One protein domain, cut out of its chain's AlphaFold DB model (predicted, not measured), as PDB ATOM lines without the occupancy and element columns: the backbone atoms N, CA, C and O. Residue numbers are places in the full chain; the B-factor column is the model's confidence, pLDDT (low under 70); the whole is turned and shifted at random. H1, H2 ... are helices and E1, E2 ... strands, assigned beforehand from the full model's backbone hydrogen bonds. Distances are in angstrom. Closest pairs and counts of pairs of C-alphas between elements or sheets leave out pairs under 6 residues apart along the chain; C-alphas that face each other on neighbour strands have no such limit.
ATOM      1  N   HIS A  99     -42.315  10.184  29.873       94.00
ATOM      2  CA  HIS A  99     -42.103   9.120  30.854       94.00
ATOM      3  C   HIS A  99     -43.234   8.092  30.805       94.00
ATOM      4  O   HIS A  99     -44.360   8.432  30.439       94.00
ATOM      5  N   ASP A 100     -42.970   6.845  31.199       93.81
ATOM      6  CA  ASP A 100     -44.039   5.858  31.406       93.81
ATOM      7  C   ASP A 100     -44.948   6.363  32.530       93.81
ATOM      8  O   ASP A 100     -44.504   6.588  33.659       93.81
ATOM      9  N   CYS A 101     -46.236   6.543  32.235       92.62
ATOM     10  CA  CYS A 101     -47.206   7.027  33.214       92.62
ATOM     11  C   CYS A 101     -47.310   6.113  34.455       92.62
ATOM     12  O   CYS A 101     -47.743   6.561  35.520       92.62
ATOM     13  N   ALA A 102     -46.971   4.826  34.330       91.81
ATOM     14  CA  ALA A 102     -47.051   3.840  35.400       91.81
ATOM     15  C   ALA A 102     -45.795   3.806  36.284       91.81
ATOM     16  O   ALA A 102     -45.936   3.741  37.510       91.81
ATOM     17  N   THR A 103     -44.595   3.824  35.693       90.81
ATOM     18  CA  THR A 103     -43.327   3.747  36.450       90.81
ATOM     19  C   THR A 103     -42.780   5.127  36.817       90.81
ATOM     20  O   THR A 103     -42.128   5.275  37.850       90.81
ATOM     21  N   GLY A 104     -43.112   6.158  36.037       91.38
ATOM     22  CA  GLY A 104     -42.547   7.503  36.148       91.38
ATOM     23  C   GLY A 104     -41.142   7.623  35.556       91.38
ATOM     24  O   GLY A 104     -40.514   8.670  35.714       91.38
ATOM     25  N   GLU A 105     -40.639   6.573  34.907       91.81
ATOM     26  CA  GLU A 105     -39.301   6.549  34.321       91.81
ATOM     27  C   GLU A 105     -39.300   7.245  32.956       91.81
ATOM     28  O   GLU A 105     -40.215   7.005  32.158       91.81
ATOM     29  N   PRO A 106     -38.299   8.094  32.665       93.12
ATOM     30  CA  PRO A 106     -38.120   8.666  31.335       93.12
ATOM     31  C   PRO A 106     -37.969   7.570  30.279       93.12
ATOM     32  O   PRO A 106     -37.378   6.528  30.551       93.12
ATOM     33  N   VAL A 107     -38.471   7.815  29.072       92.12
ATOM     34  CA  VAL A 107     -38.396   6.874  27.949       92.12
ATOM     35  C   VAL A 107     -37.559   7.469  26.821       92.12
ATOM     36  O   VAL A 107     -37.781   8.606  26.402       92.12
ATOM     37  N   CYS A 108     -36.633   6.667  26.304       91.25
ATOM     38  CA  CYS A 108     -35.927   6.912  25.054       91.25
ATOM     39  C   CYS A 108     -36.491   5.982  23.979       91.25
ATOM     40  O   CYS A 108     -36.475   4.760  24.124       91.25
ATOM     41  N   PHE A 109     -37.055   6.559  22.919       88.56
ATOM     42  CA  PHE A 109     -37.736   5.808  21.866       88.56
ATOM     43  C   PHE A 109     -37.695   6.571  20.544       88.56
ATOM     44  O   PHE A 109     -38.114   7.729  20.474       88.56
ATOM     45  N   GLU A 110     -37.239   5.887  19.495       83.38
ATOM     46  CA  GLU A 110     -37.133   6.404  18.120       83.38
ATOM     47  C   GLU A 110     -38.038   5.648  17.132       83.38
ATOM     48  O   GLU A 110     -37.875   5.727  15.915       83.38
ATOM     49  N   GLY A 111     -38.993   4.857  17.625       72.81
ATOM     50  CA  GLY A 111     -39.953   4.145  16.776       72.81
ATOM     51  C   GLY A 111     -39.452   2.840  16.162       72.81
ATOM     52  O   GLY A 111     -40.272   1.948  15.960       72.81
ATOM     53  N   SER A 112     -38.149   2.709  15.890       78.19
ATOM     54  CA  SER A 112     -37.566   1.608  15.105       78.19
ATOM     55  C   SER A 112     -36.891   0.532  15.957       78.19
ATOM     56  O   SER A 112     -37.436  -0.545  16.209       78.19
ATOM     57  N   ASP A 113     -35.666   0.824  16.364       88.06
ATOM     58  CA  ASP A 113     -34.774  -0.007  17.143       88.06
ATOM     59  C   ASP A 113     -34.458   0.688  18.464       88.06
ATOM     60  O   ASP A 113     -34.832   1.841  18.684       88.06
ATOM     61  N   TRP A 114     -33.774  -0.026  19.349       91.50
ATOM     62  CA  TRP A 114     -33.197   0.630  20.504       91.50
ATOM     63  C   TRP A 114     -32.097   1.581  20.045       91.50
ATOM     64  O   TRP A 114     -31.320   1.257  19.142       91.50
ATOM     65  N   VAL A 115     -32.008   2.733  20.695       88.75
ATOM     66  CA  VAL A 115     -30.963   3.714  20.405       88.75
ATOM     67  C   VAL A 115     -29.664   3.210  21.034       88.75
ATOM     68  O   VAL A 115     -29.638   3.042  22.255       88.75
ATOM     69  N   PRO A 116     -28.613   2.900  20.253       88.94
ATOM     70  CA  PRO A 116     -27.349   2.464  20.825       88.94
ATOM     71  C   PRO A 116     -26.720   3.599  21.649       88.94
ATOM     72  O   PRO A 116     -26.791   4.758  21.233       88.94
ATOM     73  N   PRO A 117     -26.056   3.286  22.773       89.25
ATOM     74  CA  PRO A 117     -25.267   4.270  23.500       89.25
ATOM     75  C   PRO A 117     -24.148   4.860  22.636       89.25
ATOM     76  O   PRO A 117     -23.660   4.230  21.691       89.25
ATOM     77  N   ASP A 118     -23.669   6.041  23.018       87.12
ATOM     78  CA  ASP A 118     -22.522   6.666  22.365       87.12
ATOM     79  C   ASP A 118     -21.319   5.707  22.305       87.12
ATOM     80  O   ASP A 118     -20.873   5.148  23.309       87.12
ATOM     81  N   GLY A 119     -20.773   5.528  21.099       84.56
ATOM     82  CA  GLY A 119     -19.628   4.650  20.843       84.56
ATOM     83  C   GLY A 119     -19.975   3.187  20.548       84.56
ATOM     84  O   GLY A 119     -19.067   2.420  20.231       84.56
ATOM     85  N   PRO A 217     -23.922   1.886  29.291       90.81
ATOM     86  CA  PRO A 217     -23.808   3.036  30.172       90.81
ATOM     87  C   PRO A 217     -25.203   3.529  30.568       90.81
ATOM     88  O   PRO A 217     -26.102   3.558  29.736       90.81
ATOM     89  N   SER A 218     -25.354   3.939  31.824       92.00
ATOM     90  CA  SER A 218     -26.576   4.583  32.311       92.00
ATOM     91  C   SER A 218     -26.760   5.944  31.635       92.00
ATOM     92  O   SER A 218     -25.845   6.776  31.662       92.00
ATOM     93  N   ASP A 219     -27.934   6.171  31.052       90.00
ATOM     94  CA  ASP A 219     -28.323   7.412  30.371       90.00
ATOM     95  C   ASP A 219     -29.576   8.074  30.986       90.00
ATOM     96  O   ASP A 219     -29.997   9.149  30.553       90.00
ATOM     97  N   SER A 220     -30.106   7.508  32.078       91.62
ATOM     98  CA  SER A 220     -31.294   7.979  32.805       91.62
ATOM     99  C   SER A 220     -32.620   7.897  32.034       91.62
ATOM    100  O   SER A 220     -33.582   8.562  32.436       91.62
ATOM    101  N   CYS A 221     -32.715   7.089  30.979       92.88
ATOM    102  CA  CYS A 221     -33.985   6.755  30.342       92.88
ATOM    103  C   CYS A 221     -34.084   5.264  30.015       92.88
ATOM    104  O   CYS A 221     -33.102   4.601  29.732       92.88
ATOM    105  N   VAL A 222     -35.305   4.736  30.009       93.81
ATOM    106  CA  VAL A 222     -35.554   3.371  29.548       93.81
ATOM    107  C   VAL A 222     -35.654   3.373  28.030       93.81
ATOM    108  O   VAL A 222     -36.515   4.039  27.448       93.81
ATOM    109  N   ASN A 223     -34.798   2.599  27.382       93.56
ATOM    110  CA  ASN A 223     -34.715   2.492  25.940       93.56
ATOM    111  C   ASN A 223     -35.714   1.452  25.414       93.56
ATOM    112  O   ASN A 223     -35.604   0.245  25.673       93.56
ATOM    113  N   LEU A 224     -36.713   1.927  24.671       93.62
ATOM    114  CA  LEU A 224     -37.807   1.123  24.135       93.62
ATOM    115  C   LEU A 224     -37.718   1.019  22.610       93.62
ATOM    116  O   LEU A 224     -37.346   1.966  21.925       93.62
ATOM    117  N   ALA A 225     -38.139  -0.124  22.073       92.69
ATOM    118  CA  ALA A 225     -38.217  -0.370  20.635       92.69
ATOM    119  C   ALA A 225     -39.465  -1.173  20.271       92.69
ATOM    120  O   ALA A 225     -40.061  -1.837  21.126       92.69
ATOM    121  N   ILE A 226     -39.824  -1.162  18.986       91.94
ATOM    122  CA  ILE A 226     -40.887  -2.010  18.443       91.94
ATOM    123  C   ILE A 226     -40.260  -3.182  17.706       91.94
ATOM    124  O   ILE A 226     -39.660  -3.043  16.645       91.94
ATOM    125  N   LYS A 227     -40.403  -4.372  18.287       89.62
ATOM    126  CA  LYS A 227     -39.863  -5.622  17.752       89.62
ATOM    127  C   LYS A 227     -40.962  -6.670  17.725       89.62
ATOM    128  O   LYS A 227     -41.589  -6.929  18.750       89.62
ATOM    129  N   ASN A 228     -41.148  -7.320  16.577       89.88
ATOM    130  CA  ASN A 228     -42.140  -8.387  16.407       89.88
ATOM    131  C   ASN A 228     -43.559  -7.927  16.826       89.88
ATOM    132  O   ASN A 228     -44.214  -8.574  17.649       89.88
ATOM    133  N   GLY A 229     -43.968  -6.740  16.361       89.38
ATOM    134  CA  GLY A 229     -45.248  -6.107  16.681       89.38
ATOM    135  C   GLY A 229     -45.459  -5.842  18.172       89.38
ATOM    136  O   GLY A 229     -46.588  -5.877  18.642       89.38
ATOM    137  N   SER A 230     -44.394  -5.666  18.956       93.25
ATOM    138  CA  SER A 230     -44.488  -5.414  20.396       93.25
ATOM    139  C   SER A 230     -43.464  -4.388  20.862       93.25
ATOM    140  O   SER A 230     -42.343  -4.339  20.366       93.25
ATOM    141  N   ILE A 231     -43.836  -3.625  21.882       93.69
ATOM    142  CA  ILE A 231     -42.974  -2.698  22.607       93.69
ATOM    143  C   ILE A 231     -42.122  -3.502  23.591       93.69
ATOM    144  O   ILE A 231     -42.655  -4.238  24.432       93.69
ATOM    145  N   VAL A 232     -40.802  -3.382  23.474       94.31
ATOM    146  CA  VAL A 232     -39.816  -4.112  24.281       94.31
ATOM    147  C   VAL A 232     -38.716  -3.178  24.778       94.31
ATOM    148  O   VAL A 232     -38.267  -2.298  24.048       94.31
ATOM    149  N   GLY A 233     -38.257  -3.397  26.010       93.88
ATOM    150  CA  GLY A 233     -37.076  -2.720  26.549       93.88
ATOM    151  C   GLY A 233     -35.796  -3.493  26.243       93.88
ATOM    152  O   GLY A 233     -35.828  -4.721  26.105       93.88
ATOM    153  N   SER A 234     -34.670  -2.788  26.143       92.06
ATOM    154  CA  SER A 234     -33.359  -3.429  25.999       92.06
ATOM    155  C   SER A 234     -32.997  -4.179  27.282       92.06
ATOM    156  O   SER A 234     -33.272  -3.721  28.387       92.06
ATOM    157  N   LYS A 235     -32.386  -5.363  27.157       90.81
ATOM    158  CA  LYS A 235     -31.870  -6.120  28.318       90.81
ATOM    159  C   LYS A 235     -30.508  -5.614  28.802       90.81
ATOM    160  O   LYS A 235     -30.040  -6.064  29.841       90.81
ATOM    161  N   TYR A 236     -29.835  -4.820  27.972       89.25
ATOM    162  CA  TYR A 236     -28.519  -4.265  28.270       89.25
ATOM    163  C   TYR A 236     -28.639  -2.901  28.950       89.25
ATOM    164  O   TYR A 236     -27.718  -2.499  29.647       89.25
ATOM    165  N   ASP A 237     -29.770  -2.228  28.758       92.94
ATOM    166  CA  ASP A 237     -30.129  -0.969  29.395       92.94
ATOM    167  C   ASP A 237     -30.303  -1.156  30.920       92.94
ATOM    168  O   ASP A 237     -31.197  -1.905  31.338       92.94
ATOM    169  N   PRO A 238     -29.447  -0.536  31.757       92.56
ATOM    170  CA  PRO A 238     -29.526  -0.678  33.204       92.56
ATOM    171  C   PRO A 238     -30.724   0.055  33.828       92.56
ATOM    172  O   PRO A 238     -31.095  -0.277  34.957       92.56
ATOM    173  N   GLU A 239     -31.346   1.006  33.129       93.81
ATOM    174  CA  GLU A 239     -32.576   1.676  33.551       93.81
ATOM    175  C   GLU A 239     -33.805   0.772  33.399       93.81
ATOM    176  O   GLU A 239     -34.795   0.956  34.108       93.81
ATOM    177  N   ASN A 240     -33.753  -0.249  32.539       92.50
ATOM    178  CA  ASN A 240     -34.811  -1.248  32.448       92.50
ATOM    179  C   ASN A 240     -34.761  -2.212  33.648       92.50
ATOM    180  O   ASN A 240     -34.193  -3.305  33.584       92.50
ATOM    181  N   ASP A 241     -35.455  -1.849  34.727       87.69
ATOM    182  CA  ASP A 241     -35.566  -2.617  35.979       87.69
ATOM    183  C   ASP A 241     -36.284  -3.985  35.851       87.69
ATOM    184  O   ASP A 241     -36.506  -4.700  36.835       87.69
ATOM    185  N   GLY A 242     -36.660  -4.366  34.628       88.12
ATOM    186  CA  GLY A 242     -37.458  -5.541  34.310       88.12
ATOM    187  C   GLY A 242     -38.928  -5.220  34.047       88.12
ATOM    188  O   GLY A 242     -39.662  -6.106  33.595       88.12
ATOM    189  N   SER A 243     -39.369  -3.974  34.232       87.44
ATOM    190  CA  SER A 243     -40.717  -3.520  33.871       87.44
ATOM    191  C   SER A 243     -41.054  -3.826  32.408       87.44
ATOM    192  O   SER A 243     -42.203  -4.156  32.093       87.44
ATOM    193  N   TYR A 244     -40.052  -3.833  31.526       90.44
ATOM    194  CA  TYR A 244     -40.201  -4.117  30.098       90.44
ATOM    195  C   TYR A 244     -39.647  -5.476  29.677       90.44
ATOM    196  O   TYR A 244     -39.452  -5.736  28.490       90.44
ATOM    197  N   SER A 245     -39.439  -6.389  30.630       86.06
ATOM    198  CA  SER A 245     -38.957  -7.743  30.336       86.06
ATOM    199  C   SER A 245     -39.983  -8.593  29.574       86.06
ATOM    200  O   SER A 245     -39.655  -9.674  29.081       86.06
ATOM    201  N   LYS A 246     -41.249  -8.157  29.532       91.50
ATOM    202  CA  LYS A 246     -42.329  -8.786  28.769       91.50
ATOM    203  C   LYS A 246     -42.763  -7.855  27.638       91.50
ATOM    204  O   LYS A 246     -43.035  -6.691  27.929       91.50
ATOM    205  N   PRO A 247     -42.909  -8.368  26.403       93.25
ATOM    206  CA  PRO A 247     -43.446  -7.586  25.299       93.25
ATOM    207  C   PRO A 247     -44.824  -7.013  25.641       93.25
ATOM    208  O   PRO A 247     -45.686  -7.728  26.166       93.25
ATOM    209  N   ARG A 248     -45.025  -5.728  25.348       93.75
ATOM    210  CA  ARG A 248     -46.296  -5.016  25.532       93.75
ATOM    211  C   ARG A 248     -46.857  -4.617  24.174       93.75
ATOM    212  O   ARG A 248     -46.103  -4.319  23.257       93.75
ATOM    213  N   GLN A 249     -48.175  -4.607  24.042       93.94
ATOM    214  CA  GLN A 249     -48.827  -4.100  22.831       93.94
ATOM    215  C   GLN A 249     -49.040  -2.591  22.898       93.94
ATOM    216  O   GLN A 249     -49.006  -1.918  21.877       93.94
ATOM    217  N   GLU A 250     -49.203  -2.061  24.106       94.81
ATOM    218  CA  GLU A 250     -49.492  -0.658  24.340       94.81
ATOM    219  C   GLU A 250     -48.742  -0.131  25.564       94.81
ATOM    220  O   GLU A 250     -48.439  -0.882  26.500       94.81
ATOM    221  N   ILE A 251     -48.451   1.166  25.549       94.56
ATOM    222  CA  ILE A 251     -47.904   1.893  26.690       94.56
ATOM    223  C   ILE A 251     -48.453   3.324  26.741       94.56
ATOM    224  O   ILE A 251     -48.403   4.035  25.734       94.56
ATOM    225  N   PRO A 252     -48.974   3.765  27.900       95.25
ATOM    226  CA  PRO A 252     -49.284   5.165  28.121       95.25
ATOM    227  C   PRO A 252     -48.011   5.934  28.492       95.25
ATOM    228  O   PRO A 252     -47.311   5.578  29.441       95.25
ATOM    229  N   LEU A 253     -47.743   7.015  27.768       94.06
ATOM    230  CA  LEU A 253     -46.646   7.932  28.051       94.06
ATOM    231  C   LEU A 253     -47.188   9.295  28.460       94.06
ATOM    232  O   LEU A 253     -48.178   9.766  27.905       94.06
ATOM    233  N   CYS A 254     -46.538   9.912  29.437       92.56
ATOM    234  CA  CYS A 254     -46.951  11.160  30.054       92.56
ATOM    235  C   CYS A 254     -45.862  12.223  29.890       92.56
ATOM    236  O   CYS A 254     -44.667  11.924  29.931       92.56
ATOM    237  N   ASP A 255     -46.273  13.478  29.728       90.25
ATOM    238  CA  ASP A 255     -45.379  14.630  29.819       90.25
ATOM    239  C   ASP A 255     -45.351  15.202  31.249       90.25
ATOM    240  O   ASP A 255     -46.136  14.835  32.127       90.25
ATOM    241  N   GLN A 256     -44.448  16.152  31.501       86.44
ATOM    242  CA  GLN A 256     -44.332  16.820  32.806       86.44
ATOM    243  C   GLN A 256     -45.558  17.668  33.209       86.44
ATOM    244  O   GLN A 256     -45.644  18.120  34.353       86.44
ATOM    245  N   TYR A 257     -46.489  17.918  32.286       85.38
ATOM    246  CA  TYR A 257     -47.696  18.719  32.495       85.38
ATOM    247  C   TYR A 257     -48.942  17.857  32.753       85.38
ATOM    248  O   TYR A 257     -50.002  18.399  33.069       85.38
ATOM    249  N   GLY A 258     -48.808  16.529  32.679       83.25
ATOM    250  CA  GLY A 258     -49.892  15.572  32.876       83.25
ATOM    251  C   GLY A 258     -50.722  15.306  31.621       83.25
ATOM    252  O   GLY A 258     -51.778  14.683  31.735       83.25
ATOM    253  N   ASN A 259     -50.277  15.754  30.443       88.50
ATOM    254  CA  ASN A 259     -50.832  15.255  29.191       88.50
ATOM    255  C   ASN A 259     -50.308  13.840  28.959       88.50
ATOM    256  O   ASN A 259     -49.159  13.537  29.288       88.50
ATOM    257  N   SER A 260     -51.142  12.986  28.375       92.38
ATOM    258  CA  SER A 260     -50.745  11.625  28.038       92.38
ATOM    259  C   SER A 260     -51.040  11.286  26.591       92.38
ATOM    260  O   SER A 260     -52.011  11.767  26.003       92.38
ATOM    261  N   ILE A 261     -50.213  10.414  26.039       93.88
ATOM    262  CA  ILE A 261     -50.439   9.734  24.772       93.88
ATOM    263  C   ILE A 261     -50.439   8.230  25.016       93.88
ATOM    264  O   ILE A 261     -49.810   7.737  25.952       93.88
ATOM    265  N   LEU A 262     -51.146   7.494  24.173       94.81
ATOM    266  CA  LEU A 262     -51.098   6.044  24.131       94.81
ATOM    267  C   LEU A 262     -50.352   5.633  22.872       94.81
ATOM    268  O   LEU A 262     -50.716   6.034  21.766       94.81
ATOM    269  N   ILE A 263     -49.318   4.823  23.058       94.38
ATOM    270  CA  ILE A 263     -48.566   4.218  21.967       94.38
ATOM    271  C   ILE A 263     -48.963   2.769  21.860       94.38
ATOM    272  O   ILE A 263     -49.077   2.084  22.876       94.38
ATOM    273  N   ARG A 264     -49.158   2.307  20.630       94.56
ATOM    274  CA  ARG A 264     -49.508   0.926  20.332       94.56
ATOM    275  C   ARG A 264     -48.647   0.392  19.199       94.56
ATOM    276  O   ARG A 264     -48.572   1.007  18.136       94.56
ATOM    277  N   ALA A 265     -48.011  -0.751  19.427       93.50
ATOM    278  CA  ALA A 265     -47.385  -1.509  18.354       93.50
ATOM    279  C   ALA A 265     -48.478  -2.137  17.481       93.50
ATOM    280  O   ALA A 265     -49.488  -2.607  17.997       93.50
ATOM    281  N   ASP A 266     -48.297  -2.098  16.165       89.75
ATOM    282  CA  ASP A 266     -49.312  -2.544  15.207       89.75
ATOM    283  C   ASP A 266     -48.788  -3.733  14.403       89.75
ATOM    284  O   ASP A 266     -49.254  -4.863  14.538       89.75
ATOM    285  N   THR A 267     -47.715  -3.503  13.650       84.38
ATOM    286  CA  THR A 267     -46.981  -4.547  12.932       84.38
ATOM    287  C   THR A 267     -45.482  -4.388  13.174       84.38
ATOM    288  O   THR A 267     -45.033  -3.454  13.834       84.38
ATOM    289  N   ASP A 268     -44.665  -5.263  12.591       79.62
ATOM    290  CA  ASP A 268     -43.202  -5.097  12.597       79.62
ATOM    291  C   ASP A 268     -42.747  -3.819  11.882       79.62
ATOM    292  O   ASP A 268     -41.627  -3.356  12.078       79.62
ATOM    293  N   SER A 269     -43.610  -3.253  11.038       84.12
ATOM    294  CA  SER A 269     -43.311  -2.095  10.199       84.12
ATOM    295  C   SER A 269     -44.053  -0.825  10.596       84.12
ATOM    296  O   SER A 269     -43.750   0.230  10.038       84.12
ATOM    297  N   THR A 270     -45.011  -0.906  11.524       91.88
ATOM    298  CA  THR A 270     -45.844   0.235  11.909       91.88
ATOM    299  C   THR A 270     -46.170   0.288  13.393       91.88
ATOM    300  O   THR A 270     -46.244  -0.728  14.089       91.88
ATOM    301  N   TRP A 271     -46.448   1.502  13.862       93.94
ATOM    302  CA  TRP A 271     -46.988   1.758  15.191       93.94
ATOM    303  C   TRP A 271     -47.862   2.999  15.218       93.94
ATOM    304  O   TRP A 271     -47.867   3.800  14.285       93.94
ATOM    305  N   LYS A 272     -48.658   3.126  16.274       94.31
ATOM    306  CA  LYS A 272     -49.735   4.105  16.376       94.31
ATOM    307  C   LYS A 272     -49.542   4.962  17.624       94.31
ATOM    308  O   LYS A 272     -49.194   4.431  18.677       94.31
ATOM    309  N   SER A 273     -49.820   6.259  17.525       94.75
ATOM    310  CA  SER A 273     -49.986   7.155  18.674       94.75
ATOM    311  C   SER A 273     -51.395   7.747  18.672       94.75
ATOM    312  O   SER A 273     -52.014   7.936  17.621       94.75
ATOM    313  N   ILE A 274     -51.924   8.043  19.851       94.44
ATOM    314  CA  ILE A 274     -53.142   8.838  19.997       94.44
ATOM    315  C   ILE A 274     -53.132   9.540  21.345       94.44
ATOM    316  O   ILE A 274     -52.560   9.032  22.311       94.44
ATOM    317  N   LYS A 275     -53.779  10.699  21.434       93.69
ATOM    318  CA  LYS A 275     -53.949  11.385  22.709       93.69
ATOM    319  C   LYS A 275     -54.747  10.505  23.674       93.69
ATOM    320  O   LYS A 275     -55.753   9.886  23.311       93.69
ATOM    321  N   ALA A 276     -54.277  10.454  24.910       92.31
ATOM    322  CA  ALA A 276     -54.855   9.650  25.967       92.31
ATOM    323  C   ALA A 276     -55.258  10.513  27.164       92.31
ATOM    324  O   ALA A 276     -54.677  11.568  27.425       92.31
ATOM    325  N   LEU A 277     -56.241  10.025  27.912       88.06
ATOM    326  CA  LEU A 277     -56.645  10.525  29.214       88.06
ATOM    327  C   LEU A 277     -56.742   9.329  30.161       88.06
ATOM    328  O   LEU A 277     -57.531   8.416  29.933       88.06
ATOM    329  N   ASP A 278     -55.931   9.334  31.220       84.94
ATOM    330  CA  ASP A 278     -55.881   8.260  32.222       84.94
ATOM    331  C   ASP A 278     -55.588   6.857  31.632       84.94
ATOM    332  O   ASP A 278     -56.022   5.841  32.174       84.94
ATOM    333  N   GLY A 279     -54.829   6.796  30.531       83.12
ATOM    334  CA  GLY A 279     -54.446   5.548  29.855       83.12
ATOM    335  C   GLY A 279     -55.461   5.023  28.833       83.12
ATOM    336  O   GLY A 279     -55.165   4.052  28.143       83.12
ATOM    337  N   ASP A 280     -56.611   5.680  28.686       87.81
ATOM    338  CA  ASP A 280     -57.585   5.411  27.628       87.81
ATOM    339  C   ASP A 280     -57.515   6.493  26.542       87.81
ATOM    340  O   ASP A 280     -57.065   7.607  26.794       87.81
ATOM    341  N   ILE A 281     -57.998   6.198  25.331       89.81
ATOM    342  CA  ILE A 281     -58.134   7.211  24.268       89.81
ATOM    343  C   ILE A 281     -59.009   8.361  24.785       89.81
ATOM    344  O   ILE A 281     -60.153   8.121  25.187       89.81
ATOM    345  N   ASP A 282     -58.495   9.595  24.747       87.88
ATOM    346  CA  ASP A 282     -59.245  10.768  25.203       87.88
ATOM    347  C   ASP A 282     -60.505  10.928  24.317       87.88
ATOM    348  O   ASP A 282     -60.379  10.976  23.089       87.88
ATOM    349  N   PRO A 283     -61.726  10.959  24.894       83.31
ATOM    350  CA  PRO A 283     -62.975  11.014  24.132       83.31
ATOM    351  C   PRO A 283     -63.130  12.287  23.293       83.31
ATOM    352  O   PRO A 283     -63.916  12.278  22.346       83.31
ATOM    353  N   ASP A 284     -62.401  13.352  23.634       85.69
ATOM    354  CA  ASP A 284     -62.381  14.608  22.885       85.69
ATOM    355  C   ASP A 284     -61.301  14.599  21.778       85.69
ATOM    356  O   ASP A 284     -61.138  15.582  21.054       85.69
ATOM    357  N   THR A 285     -60.566  13.492  21.615       79.19
ATOM    358  CA  THR A 285     -59.535  13.343  20.578       79.19
ATOM    359  C   THR A 285     -60.158  13.170  19.202       79.19
ATOM    360  O   THR A 285     -60.952  12.254  18.975       79.19
ATOM    361  N   GLY A 286     -59.748  14.016  18.256       77.00
ATOM    362  CA  GLY A 286     -60.176  13.912  16.862       77.00
ATOM    363  C   GLY A 286     -59.510  12.753  16.117       77.00
ATOM    364  O   GLY A 286     -60.197  11.935  15.505       77.00
ATOM    365  N   TYR A 287     -58.179  12.668  16.177       89.38
ATOM    366  CA  TYR A 287     -57.383  11.728  15.387       89.38
ATOM    367  C   TYR A 287     -56.157  11.243  16.171       89.38
ATOM    368  O   TYR A 287     -55.714  11.888  17.113       89.38
ATOM    369  N   GLY A 288     -55.634  10.082  15.789       93.56
ATOM    370  CA  GLY A 288     -54.286   9.633  16.132       93.56
ATOM    371  C   GLY A 288     -53.395   9.625  14.893       93.56
ATOM    372  O   GLY A 288     -53.790  10.091  13.818       93.56
ATOM    373  N   TYR A 289     -52.222   9.015  15.012       93.69
ATOM    374  CA  TYR A 289     -51.229   8.951  13.945       93.69
ATOM    375  C   TYR A 289     -50.647   7.545  13.797       93.69
ATOM    376  O   TYR A 289     -50.451   6.835  14.778       93.69
ATOM    377  N   LEU A 290     -50.386   7.146  12.551       93.38
ATOM    378  CA  LEU A 290     -49.671   5.926  12.182       93.38
ATOM    379  C   LEU A 290     -48.258   6.299  11.740       93.38
ATOM    380  O   LEU A 290     -48.096   7.208  10.924       93.38
ATOM    381  N   TYR A 291     -47.270   5.558  12.218       92.31
ATOM    382  CA  TYR A 291     -45.848   5.767  11.979       92.31
ATOM    383  C   TYR A 291     -45.220   4.535  11.345       92.31
ATOM    384  O   TYR A 291     -45.657   3.407  11.572       92.31
ATOM    385  N   GLU A 292     -44.184   4.763  10.547       90.81
ATOM    386  CA  GLU A 292     -43.309   3.732  10.004       90.81
ATOM    387  C   GLU A 292     -42.263   3.370  11.063       90.81
ATOM    388  O   GLU A 292     -41.483   4.229  11.468       90.81
ATOM    389  N   THR A 293     -42.225   2.105  11.494       88.69
ATOM    390  CA  THR A 293     -41.278   1.613  12.507       88.69
ATOM    391  C   THR A 293     -39.862   1.981  12.109       88.69
ATOM    392  O   THR A 293     -39.216   2.676  12.865       88.69
ATOM    393  N   ALA A 294     -39.412   1.633  10.898       86.19
ATOM    394  CA  ALA A 294     -38.017   1.782  10.469       86.19
ATOM    395  C   ALA A 294     -37.452   3.213  10.505       86.19
ATOM    396  O   ALA A 294     -36.237   3.371  10.575       86.19
ATOM    397  N   THR A 295     -38.300   4.237  10.404       84.31
ATOM    398  CA  THR A 295     -37.860   5.636  10.284       84.31
ATOM    399  C   THR A 295     -38.434   6.547  11.364       84.31
ATOM    400  O   THR A 295     -38.075   7.716  11.391       84.31
ATOM    401  N   GLY A 296     -39.377   6.065  12.180       86.25
ATOM    402  CA  GLY A 296     -40.158   6.912  13.086       86.25
ATOM    403  C   GLY A 296     -41.072   7.912  12.364       86.25
ATOM    404  O   GLY A 296     -41.779   8.678  13.009       86.25
ATOM    405  N   ARG A 297     -41.105   7.908  11.024       87.31
ATOM    406  CA  ARG A 297     -41.818   8.911  10.232       87.31
ATOM    407  C   ARG A 297     -43.317   8.658  10.253       87.31
ATOM    408  O   ARG A 297     -43.776   7.550   9.959       87.31
ATOM    409  N   ARG A 298     -44.100   9.713  10.470       91.38
ATOM    410  CA  ARG A 298     -45.555   9.657  10.310       91.38
ATOM    411  C   ARG A 298     -45.954   9.293   8.878       91.38
ATOM    412  O   ARG A 298     -45.567   9.946   7.909       91.38
ATOM    413  N   ILE A 299     -46.807   8.282   8.757       92.19
ATOM    414  CA  ILE A 299     -47.429   7.837   7.508       92.19
ATOM    415  C   ILE A 299     -48.714   8.630   7.253       92.19
ATOM    416  O   ILE A 299     -48.874   9.221   6.185       92.19
ATOM    417  N   ARG A 300     -49.654   8.620   8.209       93.94
ATOM    418  CA  ARG A 300     -50.963   9.287   8.083       93.94
ATOM    419  C   ARG A 300     -51.675   9.448   9.424       93.94
ATOM    420  O   ARG A 300     -51.327   8.798  10.404       93.94
ATOM    421  N   GLN A 301     -52.716  10.275   9.429       94.81
ATOM    422  CA  GLN A 301     -53.699  10.312  10.509       94.81
ATOM    423  C   GLN A 301     -54.589   9.066  10.489       94.81
ATOM    424  O   GLN A 301     -54.879   8.504   9.425       94.81
ATOM    425  N   ILE A 302     -55.037   8.663  11.673       94.12
ATOM    426  CA  ILE A 302     -55.919   7.517  11.893       94.12
ATOM    427  C   ILE A 302     -57.071   7.903  12.815       94.12
ATOM    428  O   ILE A 302     -56.954   8.789  13.659       94.12
ATOM    429  N   SER A 303     -58.211   7.241  12.656       93.50
ATOM    430  CA  SER A 303     -59.352   7.438  13.559       93.50
ATOM    431  C   SER A 303     -59.154   6.690  14.889       93.50
ATOM    432  O   SER A 303     -58.443   5.683  14.916       93.50
ATOM    433  N   PRO A 304     -59.854   7.065  15.976       93.62
ATOM    434  CA  PRO A 304     -59.862   6.277  17.213       93.62
ATOM    435  C   PRO A 304     -60.294   4.813  17.024       93.62
ATOM    436  O   PRO A 304     -59.823   3.928  17.735       93.62
ATOM    437  N   SER A 305     -61.192   4.535  16.071       92.00
ATOM    438  CA  SER A 305     -61.581   3.161  15.721       92.00
ATOM    439  C   SER A 305     -60.440   2.384  15.081       92.00
ATOM    440  O   SER A 305     -60.247   1.220  15.401       92.00
ATOM    441  N   GLU A 306     -59.674   3.036  14.216       93.19
ATOM    442  CA  GLU A 306     -58.539   2.425  13.533       93.19
ATOM    443  C   GLU A 306     -57.344   2.222  14.476       93.19
ATOM    444  O   GLU A 306     -56.653   1.213  14.391       93.19
ATOM    445  N   PHE A 307     -57.147   3.127  15.442       93.75
ATOM    446  CA  PHE A 307     -56.171   2.935  16.516       93.75
ATOM    447  C   PHE A 307     -56.432   1.643  17.309       93.75
ATOM    448  O   PHE A 307     -55.509   0.979  17.779       93.75
ATOM    449  N   ARG A 308     -57.710   1.278  17.475       90.56
ATOM    450  CA  ARG A 308     -58.119   0.072  18.206       90.56
ATOM    451  C   ARG A 308     -58.032  -1.211  17.383       90.56
ATOM    452  O   ARG A 308     -58.108  -2.281  17.982       90.56
ATOM    453  N   ASP A 309     -57.948  -1.095  16.063       88.00
ATOM    454  CA  ASP A 309     -57.982  -2.221  15.141       88.00
ATOM    455  C   ASP A 309     -56.572  -2.792  14.938       88.00
ATOM    456  O   ASP A 309     -55.675  -2.084  14.482       88.00
TER     457      ASP A 309
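Overview. This is residues 99 to 119 and 217 to 309 of the 312 residues of an uncharacterized protein of Halomonas shengliensis (UniProt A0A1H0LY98). A strongly twisted sheet of five strands, E4 to E8, makes the larger part; a small sheet, E1 to E3, is set to one side of it, and the two come closest where the tip of the hairpin E2 and E3 nears E4 and E5. The short helix H1 packs on the larger sheet, away from the small one, while the stretches next to the cut, residues 116 to 119 and 217 to 219, lie at the far end from H1. The printed part has 114 residues, with eight named strands followed by one named helix; under half of the residues are in these elements, and the class is mostly strand. The larger sheet has the order E4, E5, E6, E7, E8 and is antiparallel throughout; the small one has the order E1, E2, E3 and is mixed. The whole is compact, with a radius of gyration of the C-alphas of 13.7 A, and spans 40 by 29 by 23 A.

Arrangement. Residues 99 to 100 pair antiparallel with residues 253 to 254 of E4, which is residues 250 to 254. E1, residues 107 to 109, is the parallel neighbour of E2, residues 222 to 227, with N 108 and O 222 2.9 A apart, within hydrogen-bond range. E2 forms an antiparallel hairpin with E3, residues 230 to 233, where N 227 and O 230 are 2.8 A apart. The pairing is staggered: E2 pairs with E1 over residues 222 to 224 and with E3 over 224 to 227. The closest C-alphas of E3 and E5, residues 260 to 265, are those of Ser 230 and Ala 265, 5.3 A apart; those of E3 and E4 are Ile 231 and Glu 250, 7.0 A apart. E1 and E4 are only just apart, at 8.3 A. E4 begins a meander, each strand the antiparallel neighbour of the one before, which goes on through E5, E6, residues 270 to 277, E7, residues 288 to 292, and E8, residues 298 to 302. Its N and O pairs within hydrogen-bond range include N 253 and O 261 at 2.8 A, N 262 and O 274 at 2.8 A, N 291 and O 271 at 2.8 A, and N 288 and O 302 at 2.8 A. Residues 276 to 277 of E6 also pair antiparallel with residues 280 to 281. H1, residues 304 to 307, is on this sheet at a height over the sheet of 8.4 A and only just over E7, with 3 of its 4 C-alphas there. Its closest C-alphas to E6 are those of Phe 307 and Lys 272, 6.5 A apart. H1 is too short for an O i to N i+4 pair, and its one O i to N i+3 pair is not within range.

Along the chain. E1 begins at C-alpha 107, (-38.396, 6.874, 27.949). E2 is 15.4 A long and E3 10.0 A. E4 measures 13.4 A, E5 16.7 A, and E6, the longest strand by residues, 22.8 A, from (-45.844, 0.235, 11.909) at C-alpha 270. E7 is 13.9 A and E8 10.7 A long. H1 ends at C-alpha 307, (-56.171, 2.935, 16.516).

Size, cuts and confidence. The two C-alphas farthest apart are those of Gly 119 and Asp 284, 43.9 A. Residues 120 to 216 are not printed, and C-alphas 119 and 217 are 10.3 A apart across this cut. The link from E3 to E4, residues 234 to 249, is long. The mean pLDDT of the printed part is 90.3, and no printed residue is under 70.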